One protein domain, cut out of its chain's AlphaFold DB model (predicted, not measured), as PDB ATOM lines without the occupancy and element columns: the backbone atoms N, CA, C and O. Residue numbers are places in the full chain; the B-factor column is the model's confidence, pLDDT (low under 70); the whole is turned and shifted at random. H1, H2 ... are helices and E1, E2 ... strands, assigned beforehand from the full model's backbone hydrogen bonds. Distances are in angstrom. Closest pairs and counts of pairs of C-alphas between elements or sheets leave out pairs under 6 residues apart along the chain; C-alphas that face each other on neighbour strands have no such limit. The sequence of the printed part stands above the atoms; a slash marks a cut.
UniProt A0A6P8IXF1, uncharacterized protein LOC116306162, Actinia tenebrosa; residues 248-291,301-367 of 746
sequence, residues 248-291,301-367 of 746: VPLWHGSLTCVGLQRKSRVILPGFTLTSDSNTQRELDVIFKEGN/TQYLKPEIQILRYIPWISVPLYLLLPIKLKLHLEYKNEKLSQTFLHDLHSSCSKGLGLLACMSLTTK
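AT A GLANCE: This is residues 248 to 291 and 301 to 367 of the 746 residues of the protein "uncharacterized protein LOC116306162" of Actinia tenebrosa (UniProt A0A6P8IXF1). A strongly twisted sheet of five strands is curled like part of a barrel, and the helix H2 packs across one face of it, which makes two layers: a sheet with a helix on one face. The other helix, H1, lies off the sheet beyond the end of E2, and a long stretch with no named element, residues 316 to 328, leads from E3 to the edge strand E4. The printed part has 111 residues, with two named helices and five named strands in the order E1, E2, H1, E3, E4, H2, E5, and its class is mixed, helices and strands. The sheet's order is E4, E2, E1, E3, E5, and it is mixed, with E1 and E3 parallel and the other neighbours antiparallel. The whole is only just compact, close to loose, with a radius of gyration of the C-alphas of 15.6 A, and its C-alphas span 47 by 37 by 28 A.

HOW THE PARTS SIT: E1, residues 249 to 258, and E2, residues 265 to 275, form a hairpin with 155 degrees between their directions; N 257 and O 266 are within hydrogen-bond range at 3.0 A. E2 bends by 61 degrees at residue 270. H1, residues 277 to 286, is not on the sheet, with 2 pairs of C-alphas within 10 A. E3, residues 302 to 315, bends by 75 degrees at residue 306 and is parallel to E1 at 54 degrees, with N 256 and O 308 2.9 A apart. E4, residues 329 to 333, is antiparallel to E2 at 127 degrees, with N 272 and O 332 2.9 A apart; H1 and E4 are only just apart, at 8.3 A. H2, residues 339 to 352, is on the sheet at a height over the sheet of 7.8 A. It is only just over E2, on which 3 of its 14 C-alphas fall, and runs across the strands, at 67 degrees to E2 on the local plane. The closest C-alphas of E2 and H2 are those of Leu 268 and Ser 341, 5.5 A apart. E5, residues 356 to 366, is antiparallel to E3 at 159 degrees, with N 309 and O 361 2.8 A apart. Every O i to N i+4 pair is within hydrogen-bond range in H2, and 5 of 6 are in H1.

IN THESE COORDINATES: E1 begins at C-alpha 249, at (-18.426, -11.580, 16.116), and is 25.4 A long from first to last C-alpha. E2 measures 28.3 A, H1 15.0 A, E3 31.3 A and E4 13.2 A. H2 measures 19.8 A and begins at C-alpha 339, at (-8.807, -30.954, 13.171). E5 measures 32.7 A and ends at C-alpha 366, at (-2.593, 2.042, 17.074).

THE WHOLE: The two C-alphas farthest apart are those of Asn 291 and Asn 337, at 48.2 A. Residues 292 to 300 are not printed, and C-alphas 291 and 301 are 25.4 A apart across this cut. The link from E3 to E4 is long, with 13 residues. The mean pLDDT of the printed part is 72.0; 34 residues are under 70, among them residues 276 to 291, and H1 has a mean of 49.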
ATOM      1  N   VAL A 248     -23.100 -11.653  17.059       68.12
ATOM      2  CA  VAL A 248     -22.212 -10.838  16.219       68.12
ATOM      3  C   VAL A 248     -20.760 -11.064  16.665       68.12
ATOM      4  O   VAL A 248     -20.470 -10.918  17.859       68.12
ATOM      5  N   PRO A 249     -19.829 -11.417  15.759       72.75
ATOM      6  CA  PRO A 249     -18.426 -11.580  16.116       72.75
ATOM      7  C   PRO A 249     -17.802 -10.223  16.466       72.75
ATOM      8  O   PRO A 249     -17.784  -9.290  15.660       72.75
ATOM      9  N   LEU A 250     -17.267 -10.124  17.683       73.44
ATOM     10  CA  LEU A 250     -16.459  -8.991  18.131       73.44
ATOM     11  C   LEU A 250     -15.013  -9.110  17.640       73.44
ATOM     12  O   LEU A 250     -14.393  -8.101  17.342       73.44
ATOM     13  N   TRP A 251     -14.478 -10.328  17.542       79.88
ATOM     14  CA  TRP A 251     -13.123 -10.596  17.052       79.88
ATOM     15  C   TRP A 251     -13.090 -11.904  16.256       79.88
ATOM     16  O   TRP A 251     -13.826 -12.841  16.570       79.88
ATOM     17  N   HIS A 252     -12.204 -11.973  15.264       80.56
ATOM     18  CA  HIS A 252     -11.834 -13.189  14.540       80.56
ATOM     19  C   HIS A 252     -10.313 -13.263  14.406       80.56
ATOM     20  O   HIS A 252      -9.658 -12.231  14.245       80.56
ATOM     21  N   GLY A 253      -9.749 -14.467  14.385       82.25
ATOM     22  CA  GLY A 253      -8.355 -14.664  14.017       82.25
ATOM     23  C   GLY A 253      -7.796 -16.007  14.460       82.25
ATOM     24  O   GLY A 253      -8.462 -17.044  14.396       82.25
ATOM     25  N   SER A 254      -6.542 -15.976  14.900       82.50
ATOM     26  CA  SER A 254      -5.792 -17.150  15.339       82.50
ATOM     27  C   SER A 254      -5.404 -17.088  16.811       82.50
ATOM     28  O   SER A 254      -5.100 -16.026  17.358       82.50
ATOM     29  N   LEU A 255      -5.388 -18.253  17.453       84.94
ATOM     30  CA  LEU A 255      -4.741 -18.457  18.742       84.94
ATOM     31  C   LEU A 255      -3.321 -18.971  18.485       84.94
ATOM     32  O   LEU A 255      -3.136 -19.863  17.657       84.94
ATOM     33  N   THR A 256      -2.311 -18.446  19.175       83.44
ATOM     34  CA  THR A 256      -0.920 -18.872  18.961       83.44
ATOM     35  C   THR A 256      -0.247 -19.335  20.245       83.44
ATOM     36  O   THR A 256      -0.285 -18.666  21.274       83.44
ATOM     37  N   CYS A 257       0.397 -20.501  20.188       78.31
ATOM     38  CA  CYS A 257       1.148 -21.075  21.304       78.31
ATOM     39  C   CYS A 257       2.645 -20.911  21.036       78.31
ATOM     40  O   CYS A 257       3.163 -21.466  20.065       78.31
ATOM     41  N   VAL A 258       3.358 -20.188  21.903       71.38
ATOM     42  CA  VAL A 258       4.825 -20.075  21.835       71.38
ATOM     43  C   VAL A 258       5.449 -21.108  22.770       71.38
ATOM     44  O   VAL A 258       5.257 -21.058  23.982       71.38
ATOM     45  N   GLY A 259       6.204 -22.052  22.208       59.88
ATOM     46  CA  GLY A 259       6.850 -23.119  22.966       59.88
ATOM     47  C   GLY A 259       7.912 -22.621  23.954       59.88
ATOM     48  O   GLY A 259       8.554 -21.587  23.754       59.88
ATOM     49  N   LEU A 260       8.152 -23.421  25.002       51.97
ATOM     50  CA  LEU A 260       9.173 -23.168  26.036       51.97
ATOM     51  C   LEU A 260      10.572 -22.911  25.443       51.97
ATOM     52  O   LEU A 260      11.337 -22.098  25.964       51.97
ATOM     53  N   GLN A 261      10.889 -23.554  24.317       52.19
ATOM     54  CA  GLN A 261      11.961 -23.111  23.430       52.19
ATOM     55  C   GLN A 261      11.370 -22.142  22.398       52.19
ATOM     56  O   GLN A 261      10.562 -22.558  21.571       52.19
ATOM     57  N   ARG A 262      11.804 -20.870  22.429       52.44
ATOM     58  CA  ARG A 262      11.302 -19.726  21.628       52.44
ATOM     59  C   ARG A 262      11.576 -19.838  20.109       52.44
ATOM     60  O   ARG A 262      12.203 -18.960  19.518       52.44
ATOM     61  N   LYS A 263      11.179 -20.953  19.499       52.50
ATOM     62  CA  LYS A 263      11.369 -21.309  18.084       52.50
ATOM     63  C   LYS A 263      10.183 -22.078  17.503       52.50
ATOM     64  O   LYS A 263       9.917 -21.930  16.319       52.50
ATOM     65  N   SER A 264       9.460 -22.859  18.309       60.19
ATOM     66  CA  SER A 264       8.176 -23.437  17.905       60.19
ATOM     67  C   SER A 264       7.041 -22.465  18.241       60.19
ATOM     68  O   SER A 264       6.738 -22.221  19.408       60.19
ATOM     69  N   ARG A 265       6.417 -21.899  17.205       73.75
ATOM     70  CA  ARG A 265       5.155 -21.153  17.291       73.75
ATOM     71  C   ARG A 265       4.092 -22.000  16.608       73.75
ATOM     72  O   ARG A 265       4.201 -22.244  15.412       73.75
ATOM     73  N   VAL A 266       3.095 -22.450  17.359       79.69
ATOM     74  CA  VAL A 266       1.895 -23.072  16.784       79.69
ATOM     75  C   VAL A 266       0.890 -21.969  16.490       79.69
ATOM     76  O   VAL A 266       0.761 -21.042  17.292       79.69
ATOM     77  N   ILE A 267       0.192 -22.068  15.364       79.88
ATOM     78  CA  ILE A 267      -0.906 -21.178  14.989       79.88
ATOM     79  C   ILE A 267      -2.150 -22.049  14.825       79.88
ATOM     80  O   ILE A 267      -2.100 -23.068  14.143       79.88
ATOM     81  N   LEU A 268      -3.233 -21.660  15.491       81.75
ATOM     82  CA  LEU A 268      -4.541 -22.310  15.477       81.75
ATOM     83  C   LEU A 268      -5.558 -21.267  14.967       81.75
ATOM     84  O   LEU A 268      -6.038 -20.456  15.765       81.75
ATOM     85  N   PRO A 269      -5.781 -21.158  13.645       78.88
ATOM     86  CA  PRO A 269      -6.710 -20.194  13.053       78.88
ATOM     87  C   PRO A 269      -8.190 -20.560  13.280       78.88
ATOM     88  O   PRO A 269      -8.535 -21.537  13.940       78.88
ATOM     89  N   GLY A 270      -9.093 -19.732  12.747       76.75
ATOM     90  CA  GLY A 270     -10.526 -20.036  12.670       76.75
ATOM     91  C   GLY A 270     -11.363 -19.704  13.905       76.75
ATOM     92  O   GLY A 270     -12.557 -20.006  13.916       76.75
ATOM     93  N   PHE A 271     -10.775 -19.074  14.923       83.25
ATOM     94  CA  PHE A 271     -11.477 -18.745  16.163       83.25
ATOM     95  C   PHE A 271     -12.204 -17.404  16.080       83.25
ATOM     96  O   PHE A 271     -11.741 -16.462  15.434       83.25
ATOM     97  N   THR A 272     -13.325 -17.308  16.781       81.75
ATOM     98  CA  THR A 272     -14.141 -16.097  16.925       81.75
ATOM     99  C   THR A 272     -14.482 -15.850  18.388       81.75
ATOM    100  O   THR A 272     -14.608 -16.781  19.184       81.75
ATOM    101  N   LEU A 273     -14.626 -14.575  18.755       80.81
ATOM    102  CA  LEU A 273     -15.178 -14.163  20.043       80.81
ATOM    103  C   LEU A 273     -16.508 -13.454  19.819       80.81
ATOM    104  O   LEU A 273     -16.555 -12.431  19.132       80.81
ATOM    105  N   THR A 274     -17.568 -13.965  20.435       77.69
ATOM    106  CA  THR A 274     -18.901 -13.353  20.447       77.69
ATOM    107  C   THR A 274     -19.249 -12.842  21.845       77.69
ATOM    108  O   THR A 274     -18.738 -13.326  22.863       77.69
ATOM    109  N   SER A 275     -20.112 -11.826  21.909       70.06
ATOM    110  CA  SER A 275     -20.690 -11.350  23.170       70.06
ATOM    111  C   SER A 275     -21.945 -12.146  23.515       70.06
ATOM    112  O   SER A 275     -22.743 -12.447  22.627       70.06
ATOM    113  N   ASP A 276     -22.175 -12.439  24.798       65.06
ATOM    114  CA  ASP A 276     -23.525 -12.798  25.234       65.06
ATOM    115  C   ASP A 276     -24.359 -11.521  25.416       65.06
ATOM    116  O   ASP A 276     -23.952 -10.603  26.138       65.06
ATOM    117  N   SER A 277     -25.552 -11.478  24.822       56.72
ATOM    118  CA  SER A 277     -26.464 -10.329  24.905       56.72
ATOM    119  C   SER A 277     -26.976 -10.048  26.325       56.72
ATOM    120  O   SER A 277     -27.431  -8.939  26.610       56.72
ATOM    121  N   ASN A 278     -26.852 -11.002  27.257       53.03
ATOM    122  CA  ASN A 278     -27.073 -10.740  28.679       53.03
ATOM    123  C   ASN A 278     -25.896  -9.988  29.318       53.03
ATOM    124  O   ASN A 278     -26.121  -9.130  30.166       53.03
ATOM    125  N   THR A 279     -24.651 -10.249  28.902       53.31
ATOM    126  CA  THR A 279     -23.484  -9.595  29.519       53.31
ATOM    127  C   THR A 279     -23.336  -8.128  29.160       53.31
ATOM    128  O   THR A 279     -22.964  -7.351  30.031       53.31
ATOM    129  N   GLN A 280     -23.718  -7.708  27.951       51.56
ATOM    130  CA  GLN A 280     -23.824  -6.277  27.626       51.56
ATOM    131  C   GLN A 280     -24.751  -5.550  28.620       51.56
ATOM    132  O   GLN A 280     -24.419  -4.474  29.111       51.56
ATOM    133  N   ARG A 281     -25.867  -6.184  29.006       48.41
ATOM    134  CA  ARG A 281     -26.840  -5.630  29.964       48.41
ATOM    135  C   ARG A 281     -26.349  -5.657  31.412       48.41
ATOM    136  O   ARG A 281     -26.638  -4.726  32.153       48.41
ATOM    137  N   GLU A 282     -25.610  -6.689  31.826       47.25
ATOM    138  CA  GLU A 282     -24.958  -6.717  33.148       47.25
ATOM    139  C   GLU A 282     -23.909  -5.591  33.270       47.25
ATOM    140  O   GLU A 282     -23.867  -4.891  34.283       47.25
ATOM    141  N   LEU A 283     -23.115  -5.360  32.216       46.88
ATOM    142  CA  LEU A 283     -22.120  -4.282  32.146       46.88
ATOM    143  C   LEU A 283     -22.770  -2.890  32.235       46.88
ATOM    144  O   LEU A 283     -22.336  -2.063  33.039       46.88
ATOM    145  N   ASP A 284     -23.844  -2.661  31.475       40.97
ATOM    146  CA  ASP A 284     -24.619  -1.411  31.468       40.97
ATOM    147  C   ASP A 284     -25.288  -1.071  32.811       40.97
ATOM    148  O   ASP A 284     -25.742   0.063  32.991       40.97
ATOM    149  N   VAL A 285     -25.390  -2.027  33.739       43.12
ATOM    150  CA  VAL A 285     -25.897  -1.805  35.102       43.12
ATOM    151  C   VAL A 285     -24.742  -1.542  36.069       43.12
ATOM    152  O   VAL A 285     -24.758  -0.532  36.768       43.12
ATOM    153  N   ILE A 286     -23.713  -2.397  36.074       43.97
ATOM    154  CA  ILE A 286     -22.594  -2.320  37.032       43.97
ATOM    155  C   ILE A 286     -21.822  -0.995  36.903       43.97
ATOM    156  O   ILE A 286     -21.489  -0.368  37.907       43.97
ATOM    157  N   PHE A 287     -21.575  -0.516  35.679       43.81
ATOM    158  CA  PHE A 287     -20.781   0.700  35.445       43.81
ATOM    159  C   PHE A 287     -21.564   2.021  35.559       43.81
ATOM    160  O   PHE A 287     -21.034   3.077  35.212       43.81
ATOM    161  N   LYS A 288     -22.800   1.994  36.080       44.47
ATOM    162  CA  LYS A 288     -23.568   3.206  36.434       44.47
ATOM    163  C   LYS A 288     -23.430   3.620  37.905       44.47
ATOM    164  O   LYS A 288     -23.858   4.714  38.256       44.47
ATOM    165  N   GLU A 289     -22.804   2.794  38.747       44.03
ATOM    166  CA  GLU A 289     -22.584   3.093  40.175       44.03
ATOM    167  C   GLU A 289     -21.151   3.587  40.496       44.03
ATOM    168  O   GLU A 289     -20.891   4.055  41.605       44.03
ATOM    169  N   GLY A 290     -20.217   3.526  39.537       37.25
ATOM    170  CA  GLY A 290     -18.836   4.016  39.680       37.25
ATOM    171  C   GLY A 290     -18.672   5.470  39.225       37.25
ATOM    172  O   GLY A 290     -19.105   5.826  38.133       37.25
ATOM    173  N   ASN A 291     -18.038   6.321  40.042       34.03
ATOM    174  CA  ASN A 291     -18.076   7.774  39.853       34.03
ATOM    175  C   ASN A 291     -16.687   8.423  39.649       34.03
ATOM    176  O   ASN A 291     -15.927   8.591  40.600       34.03
ATOM    177  N   THR A 301      -7.422   5.821  16.802       57.88
ATOM    178  CA  THR A 301      -8.204   4.587  16.624       57.88
ATOM    179  C   THR A 301      -7.325   3.361  16.882       57.88
ATOM    180  O   THR A 301      -6.316   3.167  16.198       57.88
ATOM    181  N   GLN A 302      -7.681   2.595  17.916       62.16
ATOM    182  CA  GLN A 302      -6.997   1.365  18.308       62.16
ATOM    183  C   GLN A 302      -7.715   0.154  17.704       62.16
ATOM    184  O   GLN A 302      -8.910   0.230  17.420       62.16
ATOM    185  N   TYR A 303      -7.003  -0.953  17.519       69.12
ATOM    186  CA  TYR A 303      -7.531  -2.186  16.935       69.12
ATOM    187  C   TYR A 303      -6.990  -3.407  17.691       69.12
ATOM    188  O   TYR A 303      -5.892  -3.355  18.245       69.12
ATOM    189  N   LEU A 304      -7.764  -4.496  17.758       73.12
ATOM    190  CA  LEU A 304      -7.332  -5.754  18.380       73.12
ATOM    191  C   LEU A 304      -6.727  -6.669  17.321       73.12
ATOM    192  O   LEU A 304      -7.435  -7.067  16.395       73.12
ATOM    193  N   LYS A 305      -5.454  -7.048  17.492       75.44
ATOM    194  CA  LYS A 305      -4.760  -7.922  16.535       75.44
ATOM    195  C   LYS A 305      -5.543  -9.212  16.255       75.44
ATOM    196  O   LYS A 305      -6.066  -9.804  17.201       75.44
ATOM    197  N   PRO A 306      -5.501  -9.759  15.023       76.75
ATOM    198  CA  PRO A 306      -6.050 -11.081  14.679       76.75
ATOM    199  C   PRO A 306      -5.226 -12.260  15.259       76.75
ATOM    200  O   PRO A 306      -5.239 -13.376  14.737       76.75
ATOM    201  N   GLU A 307      -4.490 -12.023  16.348       80.62
ATOM    202  CA  GLU A 307      -3.666 -12.993  17.065       80.62
ATOM    203  C   GLU A 307      -3.869 -12.839  18.579       80.62
ATOM    204  O   GLU A 307      -3.597 -11.782  19.154       80.62
ATOM    205  N   ILE A 308      -4.286 -13.927  19.228       85.81
ATOM    206  CA  ILE A 308      -4.326 -14.070  20.687       85.81
ATOM    207  C   ILE A 308      -3.217 -15.043  21.098       85.81
ATOM    208  O   ILE A 308      -3.244 -16.222  20.744       85.81
ATOM    209  N   GLN A 309      -2.243 -14.568  21.871       85.06
ATOM    210  CA  GLN A 309      -1.093 -15.365  22.296       85.06
ATOM    211  C   GLN A 309      -1.422 -16.149  23.566       85.06
ATOM    212  O   GLN A 309      -1.558 -15.580  24.650       85.06
ATOM    213  N   ILE A 310      -1.540 -17.467  23.451       86.31
ATOM    214  CA  ILE A 310      -1.741 -18.378  24.578       86.31
ATOM    215  C   ILE A 310      -0.458 -18.429  25.414       86.31
ATOM    216  O   ILE A 310       0.619 -18.736  24.901       86.31
ATOM    217  N   LEU A 311      -0.582 -18.152  26.716       82.12
ATOM    218  CA  LEU A 311       0.547 -18.121  27.645       82.12
ATOM    219  C   LEU A 311       0.684 -19.424  28.441       82.12
ATOM    220  O   LEU A 311       1.779 -19.976  28.499       82.12
ATOM    221  N   ARG A 312      -0.395 -19.897  29.090       81.25
ATOM    222  CA  ARG A 312      -0.430 -21.153  29.877       81.25
ATOM    223  C   ARG A 312      -1.828 -21.474  30.417       81.25
ATOM    224  O   ARG A 312      -2.658 -20.579  30.554       81.25
ATOM    225  N   TYR A 313      -2.036 -22.708  30.877       82.00
ATOM    226  CA  TYR A 313      -3.121 -23.016  31.819       82.00
ATOM    227  C   TYR A 313      -2.808 -22.513  33.244       82.00
ATOM    228  O   TYR A 313      -1.648 -22.507  33.683       82.00
ATOM    229  N   ILE A 314      -3.858 -22.095  33.961       83.94
ATOM    230  CA  ILE A 314      -3.843 -21.557  35.334       83.94
ATOM    231  C   ILE A 314      -5.119 -22.020  36.070       83.94
ATOM    232  O   ILE A 314      -6.201 -21.888  35.507       83.94
ATOM    233  N   PRO A 315      -5.067 -22.528  37.318       83.50
ATOM    234  CA  PRO A 315      -6.279 -22.824  38.091       83.50
ATOM    235  C   PRO A 315      -7.128 -21.565  38.327       83.50
ATOM    236  O   PRO A 315      -6.592 -20.564  38.806       83.50
ATOM    237  N   TRP A 316      -8.441 -21.614  38.070       77.94
ATOM    238  CA  TRP A 316      -9.335 -20.440  38.190       77.94
ATOM    239  C   TRP A 316      -9.218 -19.735  39.552       77.94
ATOM    240  O   TRP A 316      -9.144 -18.513  39.616       77.94
ATOM    241  N   ILE A 317      -9.101 -20.507  40.637       79.88
ATOM    242  CA  ILE A 317      -8.982 -20.006  42.018       79.88
ATOM    243  C   ILE A 317      -7.674 -19.238  42.311       79.88
ATOM    244  O   ILE A 317      -7.545 -18.626  43.366       79.88
ATOM    245  N   SER A 318      -6.697 -19.272  41.397       81.81
ATOM    246  CA  SER A 318      -5.436 -18.524  41.513       81.81
ATOM    247  C   SER A 318      -5.430 -17.190  40.755       81.81
ATOM    248  O   SER A 318      -4.461 -16.441  40.869       81.81
ATOM    249  N   VAL A 319      -6.509 -16.860  40.034       79.56
ATOM    250  CA  VAL A 319      -6.720 -15.526  39.454       79.56
ATOM    251  C   VAL A 319      -7.489 -14.667  40.469       79.56
ATOM    252  O   VAL A 319      -8.617 -15.016  40.821       79.56
ATOM    253  N   PRO A 320      -6.924 -13.554  40.974       79.81
ATOM    254  CA  PRO A 320      -7.638 -12.670  41.888       79.81
ATOM    255  C   PRO A 320      -8.863 -12.034  41.222       79.81
ATOM    256  O   PRO A 320      -8.762 -11.503  40.118       79.81
ATOM    257  N   LEU A 321     -10.002 -12.016  41.922       74.56
ATOM    258  CA  LEU A 321     -11.272 -11.503  41.385       74.56
ATOM    259  C   LEU A 321     -11.199 -10.037  40.920       74.56
ATOM    260  O   LEU A 321     -11.901  -9.668  39.990       74.56
ATOM    261  N   TYR A 322     -10.322  -9.219  41.511       72.88
ATOM    262  CA  TYR A 322     -10.121  -7.819  41.109       72.88
ATOM    263  C   TYR A 322      -9.383  -7.645  39.764       72.88
ATOM    264  O   TYR A 322      -9.280  -6.524  39.281       72.88
ATOM    265  N   LEU A 323      -8.860  -8.724  39.166       70.12
ATOM    266  CA  LEU A 323      -8.305  -8.730  37.804       70.12
ATOM    267  C   LEU A 323      -9.310  -9.240  36.755       70.12
ATOM    268  O   LEU A 323      -8.969  -9.325  35.576       70.12
ATOM    269  N   LEU A 324     -10.526  -9.615  37.162       71.31
ATOM    270  CA  LEU A 324     -11.566 -10.092  36.257       71.31
ATOM    271  C   LEU A 324     -12.513  -8.943  35.900       71.31
ATOM    272  O   LEU A 324     -13.306  -8.498  36.729       71.31
ATOM    273  N   LEU A 325     -12.469  -8.500  34.643       68.50
ATOM    274  CA  LEU A 325     -13.528  -7.659  34.088       68.50
ATOM    275  C   LEU A 325     -14.852  -8.454  34.073       68.50
ATOM    276  O   LEU A 325     -14.836  -9.632  33.708       68.50
ATOM    277  N   PRO A 326     -16.011  -7.844  34.386       67.50
ATOM    278  CA  PRO A 326     -17.316  -8.523  34.385       67.50
ATOM    279  C   PRO A 326     -17.876  -8.837  32.975       67.50
ATOM    280  O   PRO A 326     -19.083  -8.986  32.797       67.50
ATOM    281  N   ILE A 327     -17.011  -8.961  31.963       68.06
ATOM    282  CA  ILE A 327     -17.358  -9.340  30.587       68.06
ATOM    283  C   ILE A 327     -17.263 -10.868  30.459       68.06
ATOM    284  O   ILE A 327     -16.243 -11.454  30.818       68.06
ATOM    285  N   LYS A 328     -18.279 -11.523  29.881       74.06
ATOM    286  CA  LYS A 328     -18.205 -12.944  29.489       74.06
ATOM    287  C   LYS A 328     -18.302 -13.013  27.963       74.06
ATOM    288  O   LYS A 328     -19.357 -12.738  27.398       74.06
ATOM    289  N   LEU A 329     -17.200 -13.357  27.302       79.12
ATOM    290  CA  LEU A 329     -17.164 -13.618  25.860       79.12
ATOM    291  C   LEU A 329     -17.165 -15.126  25.612       79.12
ATOM    292  O   LEU A 329     -16.570 -15.880  26.386       79.12
ATOM    293  N   LYS A 330     -17.809 -15.568  24.533       81.56
ATOM    294  CA  LYS A 330     -17.779 -16.969  24.102       81.56
ATOM    295  C   LYS A 330     -16.710 -17.131  23.031       81.56
ATOM    296  O   LYS A 330     -16.639 -16.324  22.109       81.56
ATOM    297  N   LEU A 331     -15.886 -18.166  23.165       83.94
ATOM    298  CA  LEU A 331     -14.880 -18.541  22.175       83.94
ATOM    299  C   LEU A 331     -15.448 -19.655  21.296       83.94
ATOM    300  O   LEU A 331     -15.695 -20.761  21.780       83.94
ATOM    301  N   HIS A 332     -15.629 -19.358  20.016       81.81
ATOM    302  CA  HIS A 332     -16.127 -20.288  19.011       81.81
ATOM    303  C   HIS A 332     -15.022 -20.645  18.007       81.81
ATOM    304  O   HIS A 332     -14.022 -19.939  17.872       81.81
ATOM    305  N   LEU A 333     -15.199 -21.780  17.331       82.25
ATOM    306  CA  LEU A 333     -14.393 -22.218  16.195       82.25
ATOM    307  C   LEU A 333     -15.349 -22.400  15.020       82.25
ATOM    308  O   LEU A 333     -16.179 -23.309  15.037       82.25
ATOM    309  N   GLU A 334     -15.227 -21.533  14.022       73.12
ATOM    310  CA  GLU A 334     -16.087 -21.543  12.835       73.12
ATOM    311  C   GLU A 334     -15.745 -22.751  11.948       73.12
ATOM    312  O   GLU A 334     -16.572 -23.603  11.609       73.12
ATOM    313  N   TYR A 335     -14.457 -22.873  11.626       70.81
ATOM    314  CA  TYR A 335     -13.979 -23.714  10.539       70.81
ATOM    315  C   TYR A 335     -13.796 -25.177  10.963       70.81
ATOM    316  O   TYR A 335     -12.711 -25.636  11.324       70.81
ATOM    317  N   LYS A 336     -14.880 -25.954  10.841       64.69
ATOM    318  CA  LYS A 336     -14.949 -27.396  11.164       64.69
ATOM    319  C   LYS A 336     -14.011 -28.309  10.353       64.69
ATOM    320  O   LYS A 336     -13.969 -29.509  10.622       64.69
ATOM    321  N   ASN A 337     -13.261 -27.775   9.392       61.91
ATOM    322  CA  ASN A 337     -12.258 -28.526   8.636       61.91
ATOM    323  C   ASN A 337     -10.940 -28.684   9.426       61.91
ATOM    324  O   ASN A 337     -10.191 -29.635   9.190       61.91
ATOM    325  N   GLU A 338     -10.652 -27.792  10.384       70.44
ATOM    326  CA  GLU A 338      -9.365 -27.775  11.084       70.44
ATOM    327  C   GLU A 338      -9.335 -28.666  12.337       70.44
ATOM    328  O   GLU A 338      -9.633 -28.261  13.465       70.44
ATOM    329  N   LYS A 339      -8.890 -29.909  12.134       75.62
ATOM    330  CA  LYS A 339      -8.807 -30.954  13.171       75.62
ATOM    331  C   LYS A 339      -7.936 -30.578  14.377       75.62
ATOM    332  O   LYS A 339      -8.222 -31.024  15.488       75.62
ATOM    333  N   LEU A 340      -6.883 -29.775  14.185       77.06
ATOM    334  CA  LEU A 340      -6.009 -29.321  15.276       77.06
ATOM    335  C   LEU A 340      -6.744 -28.342  16.201       77.06
ATOM    336  O   LEU A 340      -6.828 -28.592  17.402       77.06
ATOM    337  N   SER A 341      -7.352 -27.298  15.638       82.56
ATOM    338  CA  SER A 341      -8.149 -26.312  16.377       82.56
ATOM    339  C   SER A 341      -9.378 -26.941  17.045       82.56
ATOM    340  O   SER A 341      -9.692 -26.605  18.186       82.56
ATOM    341  N   GLN A 342     -10.017 -27.934  16.410       82.56
ATOM    342  CA  GLN A 342     -11.078 -28.743  17.032       82.56
ATOM    343  C   GLN A 342     -10.583 -29.539  18.245       82.56
ATOM    344  O   GLN A 342     -11.215 -29.510  19.302       82.56
ATOM    345  N   THR A 343      -9.454 -30.243  18.105       81.62
ATOM    346  CA  THR A 343      -8.863 -31.038  19.194       81.62
ATOM    347  C   THR A 343      -8.466 -30.128  20.356       81.62
ATOM    348  O   THR A 343      -8.775 -30.425  21.506       81.62
ATOM    349  N   PHE A 344      -7.868 -28.970  20.059       84.56
ATOM    350  CA  PHE A 344      -7.535 -27.959  21.056       84.56
ATOM    351  C   PHE A 344      -8.775 -27.406  21.777       84.56
ATOM    352  O   PHE A 344      -8.765 -27.321  23.002       84.56
ATOM    353  N   LEU A 345      -9.858 -27.077  21.065       84.44
ATOM    354  CA  LEU A 345     -11.092 -26.579  21.688       84.44
ATOM    355  C   LEU A 345     -11.753 -27.641  22.589       84.44
ATOM    356  O   LEU A 345     -12.242 -27.319  23.674       84.44
ATOM    357  N   HIS A 346     -11.714 -28.913  22.186       84.12
ATOM    358  CA  HIS A 346     -12.169 -30.033  23.010       84.12
ATOM    359  C   HIS A 346     -11.304 -30.217  24.272       84.12
ATOM    360  O   HIS A 346     -11.837 -30.338  25.379       84.12
ATOM    361  N   ASP A 347      -9.975 -30.178  24.142       82.06
ATOM    362  CA  ASP A 347      -9.037 -30.286  25.267       82.06
ATOM    363  C   ASP A 347      -9.111 -29.067  26.209       82.06
ATOM    364  O   ASP A 347      -8.980 -29.212  27.429       82.06
ATOM    365  N   LEU A 348      -9.411 -27.877  25.677       84.31
ATOM    366  CA  LEU A 348      -9.728 -26.668  26.440       84.31
ATOM    367  C   LEU A 348     -11.014 -26.870  27.251       84.31
ATOM    368  O   LEU A 348     -10.993 -26.670  28.464       84.31
ATOM    369  N   HIS A 349     -12.103 -27.347  26.642       84.19
ATOM    370  CA  HIS A 349     -13.352 -27.651  27.354       84.19
ATOM    371  C   HIS A 349     -13.156 -28.735  28.438       84.19
ATOM    372  O   HIS A 349     -13.641 -28.606  29.566       84.19
ATOM    373  N   SER A 350     -12.364 -29.768  28.133       83.19
ATOM    374  CA  SER A 350     -11.945 -30.825  29.066       83.19
ATOM    375  C   SER A 350     -11.031 -30.317  30.193       83.19
ATOM    376  O   SER A 350     -10.949 -30.945  31.247       83.19
ATOM    377  N   SER A 351     -10.330 -29.198  30.004       80.38
ATOM    378  CA  SER A 351      -9.506 -28.546  31.034       80.38
ATOM    379  C   SER A 351     -10.331 -27.588  31.902       80.38
ATOM    380  O   SER A 351     -10.203 -27.601  33.128       80.38
ATOM    381  N   CYS A 352     -11.253 -26.835  31.294       79.75
ATOM    382  CA  CYS A 352     -12.178 -25.940  31.993       79.75
ATOM    383  C   CYS A 352     -13.079 -26.684  32.985       79.75
ATOM    384  O   CYS A 352     -13.223 -26.242  34.124       79.75
ATOM    385  N   SER A 353     -13.607 -27.857  32.616       81.44
ATOM    386  CA  SER A 353     -14.404 -28.696  33.528       81.44
ATOM    387  C   SER A 353     -13.614 -29.253  34.725       81.44
ATOM    388  O   SER A 353     -14.214 -29.644  35.725       81.44
ATOM    389  N   LYS A 354     -12.274 -29.232  34.669       82.81
ATOM    390  CA  LYS A 354     -11.362 -29.602  35.769       82.81
ATOM    391  C   LYS A 354     -10.920 -28.400  36.621       82.81
ATOM    392  O   LYS A 354     -10.063 -28.550  37.486       82.81
ATOM    393  N   GLY A 355     -11.471 -27.204  36.385       79.81
ATOM    394  CA  GLY A 355     -11.124 -25.990  37.133       79.81
ATOM    395  C   GLY A 355      -9.838 -25.290  36.671       79.81
ATOM    396  O   GLY A 355      -9.317 -24.436  37.396       79.81
ATOM    397  N   LEU A 356      -9.342 -25.590  35.465       84.31
ATOM    398  CA  LEU A 356      -8.246 -24.858  34.820       84.31
ATOM    399  C   LEU A 356      -8.800 -23.824  33.830       84.31
ATOM    400  O   LEU A 356      -9.573 -24.164  32.942       84.31
ATOM    401  N   GLY A 357      -8.391 -22.568  33.964       82.50
ATOM    402  CA  GLY A 357      -8.571 -21.533  32.949       82.50
ATOM    403  C   GLY A 357      -7.360 -21.465  32.018       82.50
ATOM    404  O   GLY A 357      -6.263 -21.915  32.364       82.50
ATOM    405  N   LEU A 358      -7.549 -20.883  30.836       85.00
ATOM    406  CA  LEU A 358      -6.470 -20.581  29.900       85.00
ATOM    407  C   LEU A 358      -6.107 -19.097  30.014       85.00
ATOM    408  O   LEU A 358      -6.953 -18.243  29.763       85.00
ATOM    409  N   LEU A 359      -4.860 -18.784  30.370       84.69
ATOM    410  CA  LEU A 359      -4.350 -17.419  30.283       84.69
ATOM    411  C   LEU A 359      -3.807 -17.175  28.874       84.69
ATOM    412  O   LEU A 359      -2.896 -17.873  28.419       84.69
ATOM    413  N   ALA A 360      -4.325 -16.137  28.227       85.56
ATOM    414  CA  ALA A 360      -3.849 -15.641  26.948       85.56
ATOM    415  C   ALA A 360      -3.696 -14.114  26.978       85.56
ATOM    416  O   ALA A 360      -4.308 -13.432  27.800       85.56
ATOM    417  N   CYS A 361      -2.864 -13.586  26.086       83.31
ATOM    418  CA  CYS A 361      -2.628 -12.165  25.891       83.31
ATOM    419  C   CYS A 361      -3.181 -11.734  24.530       83.31
ATOM    420  O   CYS A 361      -2.895 -12.347  23.504       83.31
ATOM    421  N   MET A 362      -3.960 -10.658  24.532       81.62
ATOM    422  CA  MET A 362      -4.490 -10.002  23.343       81.62
ATOM    423  C   MET A 362      -3.849  -8.616  23.264       81.62
ATOM    424  O   MET A 362      -3.748  -7.931  24.282       81.62
ATOM    425  N   SER A 363      -3.373  -8.216  22.083       76.62
ATOM    426  CA  SER A 363      -2.620  -6.967  21.915       76.62
ATOM    427  C   SER A 363      -3.396  -5.929  21.105       76.62
ATOM    428  O   SER A 363      -3.986  -6.238  20.068       76.62
ATOM    429  N   LEU A 364      -3.380  -4.693  21.605       72.38
ATOM    430  CA  LEU A 364      -3.911  -3.510  20.935       72.38
ATOM    431  C   LEU A 364      -2.834  -2.898  20.030       72.38
ATOM    432  O   LEU A 364      -1.688  -2.726  20.451       72.38
ATOM    433  N   THR A 365      -3.211  -2.516  18.814       65.44
ATOM    434  CA  THR A 365      -2.411  -1.667  17.922       65.44
ATOM    435  C   THR A 365      -3.032  -0.292  17.766       65.44
ATOM    436  O   THR A 365      -4.247  -0.128  17.817       65.44
ATOM    437  N   THR A 366      -2.190   0.714  17.551       62.59
ATOM    438  CA  THR A 366      -2.593   2.042  17.074       62.59
ATOM    439  C   THR A 366      -2.279   2.161  15.582       62.59
ATOM    440  O   THR A 366      -1.457   1.412  15.052       62.59
ATOM    441  N   LYS A 367      -2.921   3.107  14.879       55.41
ATOM    442  CA  LYS A 367      -2.636   3.379  13.458       55.41
ATOM    443  C   LYS A 367      -1.169   3.790  13.247       55.41
ATOM    444  O   LYS A 367      -0.808   4.943  13.467       55.41
TER     445      LYS A 367